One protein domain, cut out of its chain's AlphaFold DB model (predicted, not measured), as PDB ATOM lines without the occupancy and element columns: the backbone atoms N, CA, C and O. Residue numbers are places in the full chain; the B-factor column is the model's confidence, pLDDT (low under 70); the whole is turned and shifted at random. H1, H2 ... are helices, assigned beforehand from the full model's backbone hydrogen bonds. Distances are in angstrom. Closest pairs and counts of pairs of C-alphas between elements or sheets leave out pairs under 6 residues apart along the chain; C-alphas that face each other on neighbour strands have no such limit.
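Overview. This is residues 2 to 21 and 66 to 131 of the 209 residues of the protein "TNF receptor-associated factor 3" of Paramuricea clavata (UniProt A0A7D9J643). There is little regular structure here: a body made mostly of loops holds the short helix H2, and the long helix H1 leads into it as an arm whose residues 2 to 13 stick out free. The printed part has 86 residues with two named helices, H1 then H2, and no named strand; its class is all helix, with 28 residues in named elements. It is only just compact, close to loose, with a radius of gyration of the C-alphas of 14.0 A, and elongated, spanning 48 by 25 by 21 A.

Arrangement. Start at H1, residues 2 to 19, and then look at H2, residues 85 to 94: the two are apart. In both, every O i to N i+4 pair is within hydrogen-bond range.

Along the chain. Find C-alpha 2 at (-15.544, -12.689, 184.096); from there H1 runs 25.7 A to C-alpha 19. H2 runs 14.1 A, ending at C-alpha 94 at (-38.749, -4.372, 181.546). Residues 66 to 84 and 95 to 131 hold no named element.

Size, cuts and confidence. The C-alphas of Lys 2 and Gly 121 are farthest apart, 48.5 A. Without residues 2 to 13 the body spans 33 by 26 by 20 A. Residues 22 to 65 are cut out, in the link from H1 to H2; C-alphas 21 and 66 are 7.5 A apart. Mean pLDDT of the printed part is 90.4, with residues 20 to 21 under 70.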
ATOM      1  N   LYS A   2     -15.642 -13.975 184.824       87.50
ATOM      2  CA  LYS A   2     -15.544 -12.689 184.096       87.50
ATOM      3  C   LYS A   2     -16.763 -12.379 183.206       87.50
ATOM      4  O   LYS A   2     -17.317 -11.298 183.323       87.50
ATOM      5  N   GLU A   3     -17.239 -13.352 182.428       93.12
ATOM      6  CA  GLU A   3     -18.412 -13.181 181.546       93.12
ATOM      7  C   GLU A   3     -19.711 -12.865 182.306       93.12
ATOM      8  O   GLU A   3     -20.527 -12.065 181.860       93.12
ATOM      9  N   LEU A   4     -19.904 -13.470 183.484       92.56
ATOM     10  CA  LEU A   4     -21.078 -13.212 184.321       92.56
ATOM     11  C   LEU A   4     -21.050 -11.789 184.888       92.56
ATOM     12  O   LEU A   4     -22.069 -11.104 184.876       92.56
ATOM     13  N   LEU A   5     -19.884 -11.342 185.360       92.19
ATOM     14  CA  LEU A   5     -19.702  -9.979 185.855       92.19
ATOM     15  C   LEU A   5     -19.934  -8.958 184.738       92.19
ATOM     16  O   LEU A   5     -20.657  -7.991 184.947       92.19
ATOM     17  N   GLU A   6     -19.409  -9.212 183.539       94.19
ATOM     18  CA  GLU A   6     -19.642  -8.364 182.366       94.19
ATOM     19  C   GLU A   6     -21.135  -8.268 182.014       94.19
ATOM     20  O   GLU A   6     -21.659  -7.173 181.797       94.19
ATOM     21  N   ALA A   7     -21.855  -9.395 182.030       89.12
ATOM     22  CA  ALA A   7     -23.293  -9.413 181.784       89.12
ATOM     23  C   ALA A   7     -24.087  -8.620 182.840       89.12
ATOM     24  O   ALA A   7     -25.032  -7.908 182.493       89.12
ATOM     25  N   MET A   8     -23.703  -8.715 184.118       90.25
ATOM     26  CA  MET A   8     -24.352  -7.973 185.203       90.25
ATOM     27  C   MET A   8     -24.080  -6.469 185.117       90.25
ATOM     28  O   MET A   8     -25.022  -5.686 185.229       90.25
ATOM     29  N   THR A   9     -22.834  -6.060 184.858       92.00
ATOM     30  CA  THR A   9     -22.476  -4.644 184.676       92.00
ATOM     31  C   THR A   9     -23.252  -4.037 183.512       92.00
ATOM     32  O   THR A   9     -23.891  -2.998 183.669       92.00
ATOM     33  N   LYS A  10     -23.315  -4.744 182.379       91.00
ATOM     34  CA  LYS A  10     -24.079  -4.305 181.207       91.00
ATOM     35  C   LYS A  10     -25.575  -4.147 181.499       91.00
ATOM     36  O   LYS A  10     -26.214  -3.229 180.991       91.00
ATOM     37  N   GLU A  11     -26.163  -5.026 182.310       90.56
ATOM     38  CA  GLU A  11     -27.564  -4.895 182.733       90.56
ATOM     39  C   GLU A  11     -27.783  -3.678 183.646       90.56
ATOM     40  O   GLU A  11     -28.802  -2.996 183.503       90.56
ATOM     41  N   ILE A  12     -26.850  -3.386 184.559       89.44
ATOM     42  CA  ILE A  12     -26.911  -2.204 185.435       89.44
ATOM     43  C   ILE A  12     -26.850  -0.926 184.595       89.44
ATOM     44  O   ILE A  12     -27.760  -0.101 184.688       89.44
ATOM     45  N   GLU A  13     -25.870  -0.817 183.697       88.31
ATOM     46  CA  GLU A  13     -25.728   0.321 182.780       88.31
ATOM     47  C   GLU A  13     -27.003   0.542 181.953       88.31
ATOM     48  O   GLU A  13     -27.486   1.668 181.810       88.31
ATOM     49  N   LEU A  14     -27.614  -0.536 181.446       85.56
ATOM     50  CA  LEU A  14     -28.880  -0.455 180.717       85.56
ATOM     51  C   LEU A  14     -30.021   0.061 181.602       85.56
ATOM     52  O   LEU A  14     -30.826   0.883 181.151       85.56
ATOM     53  N   ARG A  15     -30.117  -0.391 182.856       84.62
ATOM     54  CA  ARG A  15     -31.150   0.083 183.791       84.62
ATOM     55  C   ARG A  15     -30.975   1.557 184.119       84.62
ATOM     56  O   ARG A  15     -31.968   2.285 184.072       84.62
ATOM     57  N   GLU A  16     -29.752   1.995 184.387       86.12
ATOM     58  CA  GLU A  16     -29.420   3.389 184.687       86.12
ATOM     59  C   GLU A  16     -29.690   4.298 183.487       86.12
ATOM     60  O   GLU A  16     -30.415   5.291 183.604       86.12
ATOM     61  N   ALA A  17     -29.231   3.906 182.298       83.75
ATOM     62  CA  ALA A  17     -29.446   4.666 181.073       83.75
ATOM     63  C   ALA A  17     -30.941   4.772 180.720       83.75
ATOM     64  O   ALA A  17     -31.414   5.821 180.278       83.75
ATOM     65  N   HIS A  18     -31.723   3.716 180.970       84.75
ATOM     66  CA  HIS A  18     -33.176   3.792 180.845       84.75
ATOM     67  C   HIS A  18     -33.822   4.610 181.975       84.75
ATOM     68  O   HIS A  18     -34.874   5.208 181.732       84.75
ATOM     69  N   HIS A  19     -33.284   4.608 183.201       77.12
ATOM     70  CA  HIS A  19     -33.787   5.375 184.352       77.12
ATOM     71  C   HIS A  19     -33.611   6.882 184.162       77.12
ATOM     72  O   HIS A  19     -34.567   7.608 184.394       77.12
ATOM     73  N   ALA A  20     -32.478   7.337 183.623       65.56
ATOM     74  CA  ALA A  20     -32.216   8.755 183.366       65.56
ATOM     75  C   ALA A  20     -33.216   9.416 182.389       65.56
ATOM     76  O   ALA A  20     -33.376  10.633 182.388       65.56
ATOM     77  N   VAL A  21     -33.947   8.631 181.584       61.94
ATOM     78  CA  VAL A  21     -35.037   9.121 180.717       61.94
ATOM     79  C   VAL A  21     -36.332   9.315 181.525       61.94
ATOM     80  O   VAL A  21     -37.387   8.762 181.185       61.94
ATOM     81  N   ARG A  66     -34.565  10.965 173.769       88.12
ATOM     82  CA  ARG A  66     -33.931   9.712 173.348       88.12
ATOM     83  C   ARG A  66     -34.983   8.634 173.092       88.12
ATOM     84  O   ARG A  66     -35.997   8.547 173.789       88.12
ATOM     85  N   CYS A  67     -34.712   7.766 172.125       91.88
ATOM     86  CA  CYS A  67     -35.569   6.644 171.778       91.88
ATOM     87  C   CYS A  67     -35.820   5.733 172.988       91.88
ATOM     88  O   CYS A  67     -34.889   5.288 173.662       91.88
ATOM     89  N   ALA A  68     -37.085   5.378 173.216       91.69
ATOM     90  CA  ALA A  68     -37.510   4.552 174.346       91.69
ATOM     91  C   ALA A  68     -36.907   3.133 174.363       91.69
ATOM     92  O   ALA A  68     -36.926   2.487 175.417       91.69
ATOM     93  N   TYR A  69     -36.403   2.657 173.218       93.56
ATOM     94  CA  TYR A  69     -35.897   1.297 173.028       93.56
ATOM     95  C   TYR A  69     -34.378   1.201 173.066       93.56
ATOM     96  O   TYR A  69     -33.849   0.315 173.725       93.56
ATOM     97  N   CYS A  70     -33.683   2.082 172.347       91.88
ATOM     98  CA  CYS A  70     -32.236   1.979 172.158       91.88
ATOM     99  C   CYS A  70     -31.454   3.209 172.626       91.88
ATOM    100  O   CYS A  70     -30.237   3.266 172.440       91.88
ATOM    101  N   LEU A  71     -32.155   4.190 173.205       89.44
ATOM    102  CA  LEU A  71     -31.596   5.395 173.816       89.44
ATOM    103  C   LEU A  71     -30.790   6.299 172.868       89.44
ATOM    104  O   LEU A  71     -30.125   7.219 173.328       89.44
ATOM    105  N   GLN A  72     -30.859   6.060 171.557       88.25
ATOM    106  CA  GLN A  72     -30.282   6.940 170.539       88.25
ATOM    107  C   GLN A  72     -31.268   8.046 170.152       88.25
ATOM    108  O   GLN A  72     -32.457   7.968 170.465       88.25
ATOM    109  N   GLU A  73     -30.785   9.063 169.452       90.25
ATOM    110  CA  GLU A  73     -31.585  10.213 169.031       90.25
ATOM    111  C   GLU A  73     -32.417   9.871 167.790       90.25
ATOM    112  O   GLU A  73     -31.910   9.825 166.674       90.25
ATOM    113  N   HIS A  74     -33.692   9.544 168.005       90.06
ATOM    114  CA  HIS A  74     -34.721   9.404 166.971       90.06
ATOM    115  C   HIS A  74     -36.092   9.150 167.604       90.06
ATOM    116  O   HIS A  74     -36.201   8.739 168.764       90.06
ATOM    117  N   ASP A  75     -37.141   9.320 166.799       89.50
ATOM    118  CA  ASP A  75     -38.500   8.937 167.167       89.50
ATOM    119  C   ASP A  75     -38.625   7.409 167.367       89.50
ATOM    120  O   ASP A  75     -38.161   6.642 166.513       89.50
ATOM    121  N   PRO A  76     -39.265   6.926 168.451       91.44
ATOM    122  CA  PRO A  76     -39.419   5.494 168.715       91.44
ATOM    123  C   PRO A  76     -40.105   4.695 167.596       91.44
ATOM    124  O   PRO A  76     -39.841   3.495 167.474       91.44
ATOM    125  N   ASN A  77     -40.953   5.315 166.767       91.00
ATOM    126  CA  ASN A  77     -41.561   4.644 165.614       91.00
ATOM    127  C   ASN A  77     -40.500   4.214 164.592       91.00
ATOM    128  O   ASN A  77     -40.578   3.106 164.055       91.00
ATOM    129  N   ASN A  78     -39.451   5.023 164.432       90.44
ATOM    130  CA  ASN A  78     -38.398   4.856 163.429       90.44
ATOM    131  C   ASN A  78     -37.148   4.146 163.979       90.44
ATOM    132  O   ASN A  78     -36.067   4.227 163.395       90.44
ATOM    133  N   CYS A  79     -37.262   3.443 165.110       92.81
ATOM    134  CA  CYS A  79     -36.120   2.765 165.713       92.81
ATOM    135  C   CYS A  79     -35.601   1.613 164.837       92.81
ATOM    136  O   CYS A  79     -36.265   0.586 164.684       92.81
ATOM    137  N   THR A  80     -34.374   1.755 164.330       92.50
ATOM    138  CA  THR A  80     -33.703   0.755 163.479       92.50
ATOM    139  C   THR A  80     -33.104  -0.411 164.267       92.50
ATOM    140  O   THR A  80     -33.018  -1.518 163.736       92.50
ATOM    141  N   LYS A  81     -32.724  -0.185 165.535       93.50
ATOM    142  CA  LYS A  81     -32.113  -1.204 166.410       93.50
ATOM    143  C   LYS A  81     -33.128  -2.215 166.954       93.50
ATOM    144  O   LYS A  81     -32.797  -3.385 167.094       93.50
ATOM    145  N   VAL A  82     -34.359  -1.786 167.251       92.19
ATOM    146  CA  VAL A  82     -35.422  -2.662 167.777       92.19
ATOM    147  C   VAL A  82     -36.628  -2.604 166.847       92.19
ATOM    148  O   VAL A  82     -37.446  -1.686 166.927       92.19
ATOM    149  N   LYS A  83     -36.734  -3.599 165.960       89.56
ATOM    150  CA  LYS A  83     -37.783  -3.672 164.928       89.56
ATOM    151  C   LYS A  83     -39.020  -4.457 165.379       89.56
ATOM    152  O   LYS A  83     -40.137  -4.040 165.104       89.56
ATOM    153  N   GLY A  84     -38.831  -5.568 166.093       90.88
ATOM    154  CA  GLY A  84     -39.922  -6.477 166.460       90.88
ATOM    155  C   GLY A  84     -40.867  -5.908 167.521       90.88
ATOM    156  O   GLY A  84     -40.421  -5.449 168.573       90.88
ATOM    157  N   ILE A  85     -42.180  -6.002 167.285       91.88
ATOM    158  CA  ILE A  85     -43.222  -5.528 168.219       91.88
ATOM    159  C   ILE A  85     -43.135  -6.253 169.568       91.88
ATOM    160  O   ILE A  85     -43.241  -5.619 170.618       91.88
ATOM    161  N   ILE A  86     -42.884  -7.566 169.555       91.94
ATOM    162  CA  ILE A  86     -42.744  -8.376 170.773       91.94
ATOM    163  C   ILE A  86     -41.577  -7.861 171.627       91.94
ATOM    164  O   ILE A  86     -41.745  -7.621 172.823       91.94
ATOM    165  N   GLU A  87     -40.418  -7.621 171.012       93.19
ATOM    166  CA  GLU A  87     -39.236  -7.081 171.692       93.19
ATOM    167  C   GLU A  87     -39.482  -5.656 172.209       93.19
ATOM    168  O   GLU A  87     -39.187  -5.357 173.367       93.19
ATOM    169  N   ARG A  88     -40.137  -4.792 171.420       95.19
ATOM    170  CA  ARG A  88     -40.556  -3.453 171.875       95.19
ATOM    171  C   ARG A  88     -41.449  -3.534 173.117       95.19
ATOM    172  O   ARG A  88     -41.192  -2.830 174.096       95.19
ATOM    173  N   LYS A  89     -42.456  -4.418 173.124       95.06
ATOM    174  CA  LYS A  89     -43.338  -4.648 174.284       95.06
ATOM    175  C   LYS A  89     -42.565  -5.180 175.497       95.06
ATOM    176  O   LYS A  89     -42.833  -4.737 176.615       95.06
ATOM    177  N   LYS A  90     -41.593  -6.082 175.305       94.56
ATOM    178  CA  LYS A  90     -40.716  -6.568 176.388       94.56
ATOM    179  C   LYS A  90     -39.906  -5.433 177.010       94.56
ATOM    180  O   LYS A  90     -39.903  -5.319 178.231       94.56
ATOM    181  N   LEU A  91     -39.287  -4.564 176.209       93.94
ATOM    182  CA  LEU A  91     -38.511  -3.421 176.717       93.94
ATOM    183  C   LEU A  91     -39.392  -2.413 177.465       93.94
ATOM    184  O   LEU A  91     -38.987  -1.898 178.506       93.94
ATOM    185  N   ILE A  92     -40.615  -2.164 176.980       94.00
ATOM    186  CA  ILE A  92     -41.584  -1.297 177.670       94.00
ATOM    187  C   ILE A  92     -41.898  -1.844 179.067       94.00
ATOM    188  O   ILE A  92     -41.827  -1.089 180.037       94.00
ATOM    189  N   ARG A  93     -42.169  -3.153 179.186       93.88
ATOM    190  CA  ARG A  93     -42.403  -3.820 180.482       93.88
ATOM    191  C   ARG A  93     -41.161  -3.793 181.365       93.88
ATOM    192  O   ARG A  93     -41.238  -3.336 182.500       93.88
ATOM    193  N   LYS A  94     -40.023  -4.241 180.825       92.25
ATOM    194  CA  LYS A  94     -38.749  -4.372 181.546       92.25
ATOM    195  C   LYS A  94     -38.321  -3.053 182.182       92.25
ATOM    196  O   LYS A  94     -37.846  -3.045 183.310       92.25
ATOM    197  N   TYR A  95     -38.510  -1.941 181.476       90.62
ATOM    198  CA  TYR A  95     -38.082  -0.625 181.945       90.62
ATOM    199  C   TYR A  95     -39.218   0.246 182.494       90.62
ATOM    200  O   TYR A  95     -38.983   1.431 182.733       90.62
ATOM    201  N   GLY A  96     -40.421  -0.304 182.697       91.56
ATOM    202  CA  GLY A  96     -41.532   0.397 183.349       91.56
ATOM    203  C   GLY A  96     -42.014   1.640 182.597       91.56
ATOM    204  O   GLY A  96     -42.207   2.699 183.195       91.56
ATOM    205  N   ARG A  97     -42.151   1.543 181.272       93.44
ATOM    206  CA  ARG A  97     -42.655   2.634 180.424       93.44
ATOM    207  C   ARG A  97     -44.155   2.466 180.159       93.44
ATOM    208  O   ARG A  97     -44.672   1.354 180.087       93.44
ATOM    209  N   CYS A  98     -44.854   3.577 179.970       94.75
ATOM    210  CA  CYS A  98     -46.259   3.591 179.585       94.75
ATOM    211  C   CYS A  98     -46.432   3.090 178.141       94.75
ATOM    212  O   CYS A  98     -45.725   3.544 177.244       94.75
ATOM    213  N   PHE A  99     -47.402   2.207 177.874       95.44
ATOM    214  CA  PHE A  99     -47.624   1.678 176.515       95.44
ATOM    215  C   PHE A  99     -48.257   2.693 175.554       95.44
ATOM    216  O   PHE A  99     -48.295   2.444 174.353       95.44
ATOM    217  N   ILE A 100     -48.756   3.820 176.065       95.38
ATOM    218  CA  ILE A 100     -49.407   4.864 175.262       95.38
ATOM    219  C   ILE A 100     -48.397   5.935 174.847       95.38
ATOM    220  O   ILE A 100     -48.316   6.276 173.674       95.38
ATOM    221  N   CYS A 101     -47.599   6.444 175.789       93.56
ATOM    222  CA  CYS A 101     -46.679   7.559 175.530       93.56
ATOM    223  C   CYS A 101     -45.188   7.212 175.670       93.56
ATOM    224  O   CYS A 101     -44.349   8.088 175.488       93.56
ATOM    225  N   LEU A 102     -44.840   5.972 176.040       93.12
ATOM    226  CA  LEU A 102     -43.465   5.484 176.255       93.12
ATOM    227  C   LEU A 102     -42.661   6.198 177.366       93.12
ATOM    228  O   LEU A 102     -41.488   5.880 177.601       93.12
ATOM    229  N   LYS A 103     -43.289   7.114 178.108       90.25
ATOM    230  CA  LYS A 103     -42.701   7.794 179.271       90.25
ATOM    231  C   LYS A 103     -42.760   6.912 180.519       90.25
ATOM    232  O   LYS A 103     -43.581   6.001 180.610       90.25
ATOM    233  N   LYS A 104     -41.877   7.187 181.477       89.00
ATOM    234  CA  LYS A 104     -41.877   6.556 182.807       89.00
ATOM    235  C   LYS A 104     -42.784   7.318 183.782       89.00
ATOM    236  O   LYS A 104     -43.285   8.392 183.455       89.00
ATOM    237  N   GLY A 105     -42.993   6.750 184.969       89.00
ATOM    238  CA  GLY A 105     -43.711   7.390 186.082       89.00
ATOM    239  C   GLY A 105     -45.215   7.115 186.134       89.00
ATOM    240  O   GLY A 105     -45.858   7.468 187.112       89.00
ATOM    241  N   HIS A 106     -45.789   6.459 185.121       93.06
ATOM    242  CA  HIS A 106     -47.198   6.060 185.127       93.06
ATOM    243  C   HIS A 106     -47.454   4.834 184.241       93.06
ATOM    244  O   HIS A 106     -46.693   4.533 183.319       93.06
ATOM    245  N   ILE A 107     -48.568   4.150 184.504       93.75
ATOM    246  CA  ILE A 107     -49.089   3.053 183.677       93.75
ATOM    247  C   ILE A 107     -50.111   3.566 182.656       93.75
ATOM    248  O   ILE A 107     -50.689   4.637 182.832       93.75
ATOM    249  N   SER A 108     -50.404   2.771 181.624       94.00
ATOM    250  CA  SER A 108     -51.354   3.129 180.556       94.00
ATOM    251  C   SER A 108     -52.731   3.562 181.069       94.00
ATOM    252  O   SER A 108     -53.312   4.496 180.521       94.00
ATOM    253  N   LYS A 109     -53.224   2.934 182.146       92.44
ATOM    254  CA  LYS A 109     -54.503   3.279 182.793       92.44
ATOM    255  C   LYS A 109     -54.536   4.722 183.313       92.44
ATOM    256  O   LYS A 109     -55.569   5.369 183.228       92.44
ATOM    257  N   ASN A 110     -53.396   5.232 183.779       92.25
ATOM    258  CA  ASN A 110     -53.258   6.573 184.354       92.25
ATOM    259  C   ASN A 110     -52.605   7.548 183.358       92.25
ATOM    260  O   ASN A 110     -52.121   8.611 183.740       92.25
ATOM    261  N   CYS A 111     -52.524   7.175 182.077       94.50
ATOM    262  CA  CYS A 111     -51.905   8.019 181.070       94.50
ATOM    263  C   CYS A 111     -52.852   9.149 180.664       94.50
ATOM    264  O   CYS A 111     -53.879   8.910 180.027       94.50
ATOM    265  N   LEU A 112     -52.445  10.384 180.959       93.50
ATOM    266  CA  LEU A 112     -53.164  11.600 180.565       93.50
ATOM    267  C   LEU A 112     -53.059  11.907 179.062       93.50
ATOM    268  O   LEU A 112     -53.767  12.778 178.561       93.50
ATOM    269  N   SER A 113     -52.192  11.197 178.328       91.19
ATOM    270  CA  SER A 113     -52.115  11.340 176.877       91.19
ATOM    271  C   SER A 113     -53.431  10.906 176.231       91.19
ATOM    272  O   SER A 113     -53.944   9.804 176.469       91.19
ATOM    273  N   LYS A 114     -53.949  11.772 175.361       89.56
ATOM    274  CA  LYS A 114     -55.087  11.492 174.479       89.56
ATOM    275  C   LYS A 114     -54.640  10.919 173.127       89.56
ATOM    276  O   LYS A 114     -55.420  10.903 172.190       89.56
ATOM    277  N   SER A 115     -53.384  10.484 173.012       88.62
ATOM    278  CA  SER A 115     -52.858   9.874 171.792       88.62
ATOM    279  C   SER A 115     -53.489   8.504 171.554       88.62
ATOM    280  O   SER A 115     -53.334   7.594 172.375       88.62
ATOM    281  N   ASN A 116     -54.139   8.358 170.407       92.75
ATOM    282  CA  ASN A 116     -54.608   7.090 169.870       92.75
ATOM    283  C   ASN A 116     -53.669   6.633 168.754       92.75
ATOM    284  O   ASN A 116     -53.005   7.454 168.113       92.75
ATOM    285  N   CYS A 117     -53.607   5.325 168.527       92.75
ATOM    286  CA  CYS A 117     -52.830   4.780 167.433       92.75
ATOM    287  C   CYS A 117     -53.420   5.239 166.095       92.75
ATOM    288  O   CYS A 117     -54.597   5.010 165.825       92.75
ATOM    289  N   SER A 118     -52.602   5.826 165.225       91.06
ATOM    290  CA  SER A 118     -53.050   6.289 163.905       91.06
ATOM    291  C   SER A 118     -53.380   5.144 162.942       91.06
ATOM    292  O   SER A 118     -54.024   5.380 161.929       91.06
ATOM    293  N   ALA A 119     -52.940   3.915 163.235       88.31
ATOM    294  CA  ALA A 119     -53.160   2.746 162.383       88.31
ATOM    295  C   ALA A 119     -54.423   1.940 162.733       88.31
ATOM    296  O   ALA A 119     -54.949   1.249 161.868       88.31
ATOM    297  N   CYS A 120     -54.902   1.978 163.982       90.94
ATOM    298  CA  CYS A 120     -56.083   1.204 164.402       90.94
ATOM    299  C   CYS A 120     -57.073   1.968 165.292       90.94
ATOM    300  O   CYS A 120     -58.115   1.425 165.630       90.94
ATOM    301  N   GLY A 121     -56.760   3.197 165.709       88.88
ATOM    302  CA  GLY A 121     -57.612   3.999 166.593       88.88
ATOM    303  C   GLY A 121     -57.539   3.629 168.080       88.88
ATOM    304  O   GLY A 121     -57.987   4.409 168.918       88.88
ATOM    305  N   GLU A 122     -56.923   2.503 168.446       91.19
ATOM    306  CA  GLU A 122     -56.854   2.038 169.836       91.19
ATOM    307  C   GLU A 122     -55.830   2.795 170.701       91.19
ATOM    308  O   GLU A 122     -54.909   3.457 170.212       91.19
ATOM    309  N   ARG A 123     -55.967   2.691 172.032       92.50
ATOM    310  CA  ARG A 123     -55.095   3.384 173.005       92.50
ATOM    311  C   ARG A 123     -53.747   2.681 173.212       92.50
ATOM    312  O   ARG A 123     -53.515   2.037 174.238       92.50
ATOM    313  N   HIS A 124     -52.825   2.862 172.270       93.81
ATOM    314  CA  HIS A 124     -51.419   2.461 172.391       93.81
ATOM    315  C   HIS A 124     -50.494   3.305 171.498       93.81
ATOM    316  O   HIS A 124     -50.950   4.010 170.601       93.81
ATOM    317  N   HIS A 125     -49.182   3.234 171.739       94.50
ATOM    318  CA  HIS A 125     -48.184   3.911 170.910       94.50
ATOM    319  C   HIS A 125     -48.051   3.244 169.528       94.50
ATOM    320  O   HIS A 125     -47.965   2.020 169.440       94.50
ATOM    321  N   ASN A 126     -47.955   4.033 168.452       93.00
ATOM    322  CA  ASN A 126     -47.895   3.541 167.064       93.00
ATOM    323  C   ASN A 126     -46.860   2.425 166.837       93.00
ATOM    324  O   ASN A 126     -47.156   1.417 166.203       93.00
ATOM    325  N   SER A 127     -45.668   2.560 167.417       92.44
ATOM    326  CA  SER A 127     -44.563   1.596 167.302       92.44
ATOM    327  C   SER A 127     -44.848   0.172 167.816       92.44
ATOM    328  O   SER A 127     -44.011  -0.708 167.591       92.44
ATOM    329  N   ILE A 128     -45.954  -0.061 168.534       94.25
ATOM    330  CA  ILE A 128     -46.342  -1.375 169.082       94.25
ATOM    331  C   ILE A 128     -47.701  -1.871 168.574       94.25
ATOM    332  O   ILE A 128     -48.239  -2.831 169.135       94.25
ATOM    333  N   CYS A 129     -48.250  -1.216 167.551       91.94
ATOM    334  CA  CYS A 129     -49.500  -1.623 166.932       91.94
ATOM    335  C   CYS A 129     -49.347  -2.970 166.213       91.94
ATOM    336  O   CYS A 129     -48.404  -3.170 165.450       91.94
ATOM    337  N   GLU A 130     -50.285  -3.888 166.445       86.31
ATOM    338  CA  GLU A 130     -50.321  -5.197 165.780       86.31
ATOM    339  C   GLU A 130     -51.131  -5.176 164.477       86.31
ATOM    340  O   GLU A 130     -50.970  -6.068 163.655       86.31
ATOM    341  N   SER A 131     -51.944  -4.143 164.218       75.38
ATOM    342  CA  SER A 131     -52.732  -4.077 162.976       75.38
ATOM    343  C   SER A 131     -51.873  -3.904 161.715       75.38
ATOM    344  O   SER A 131     -52.329  -4.204 160.616       75.38
TER     345      SER A 131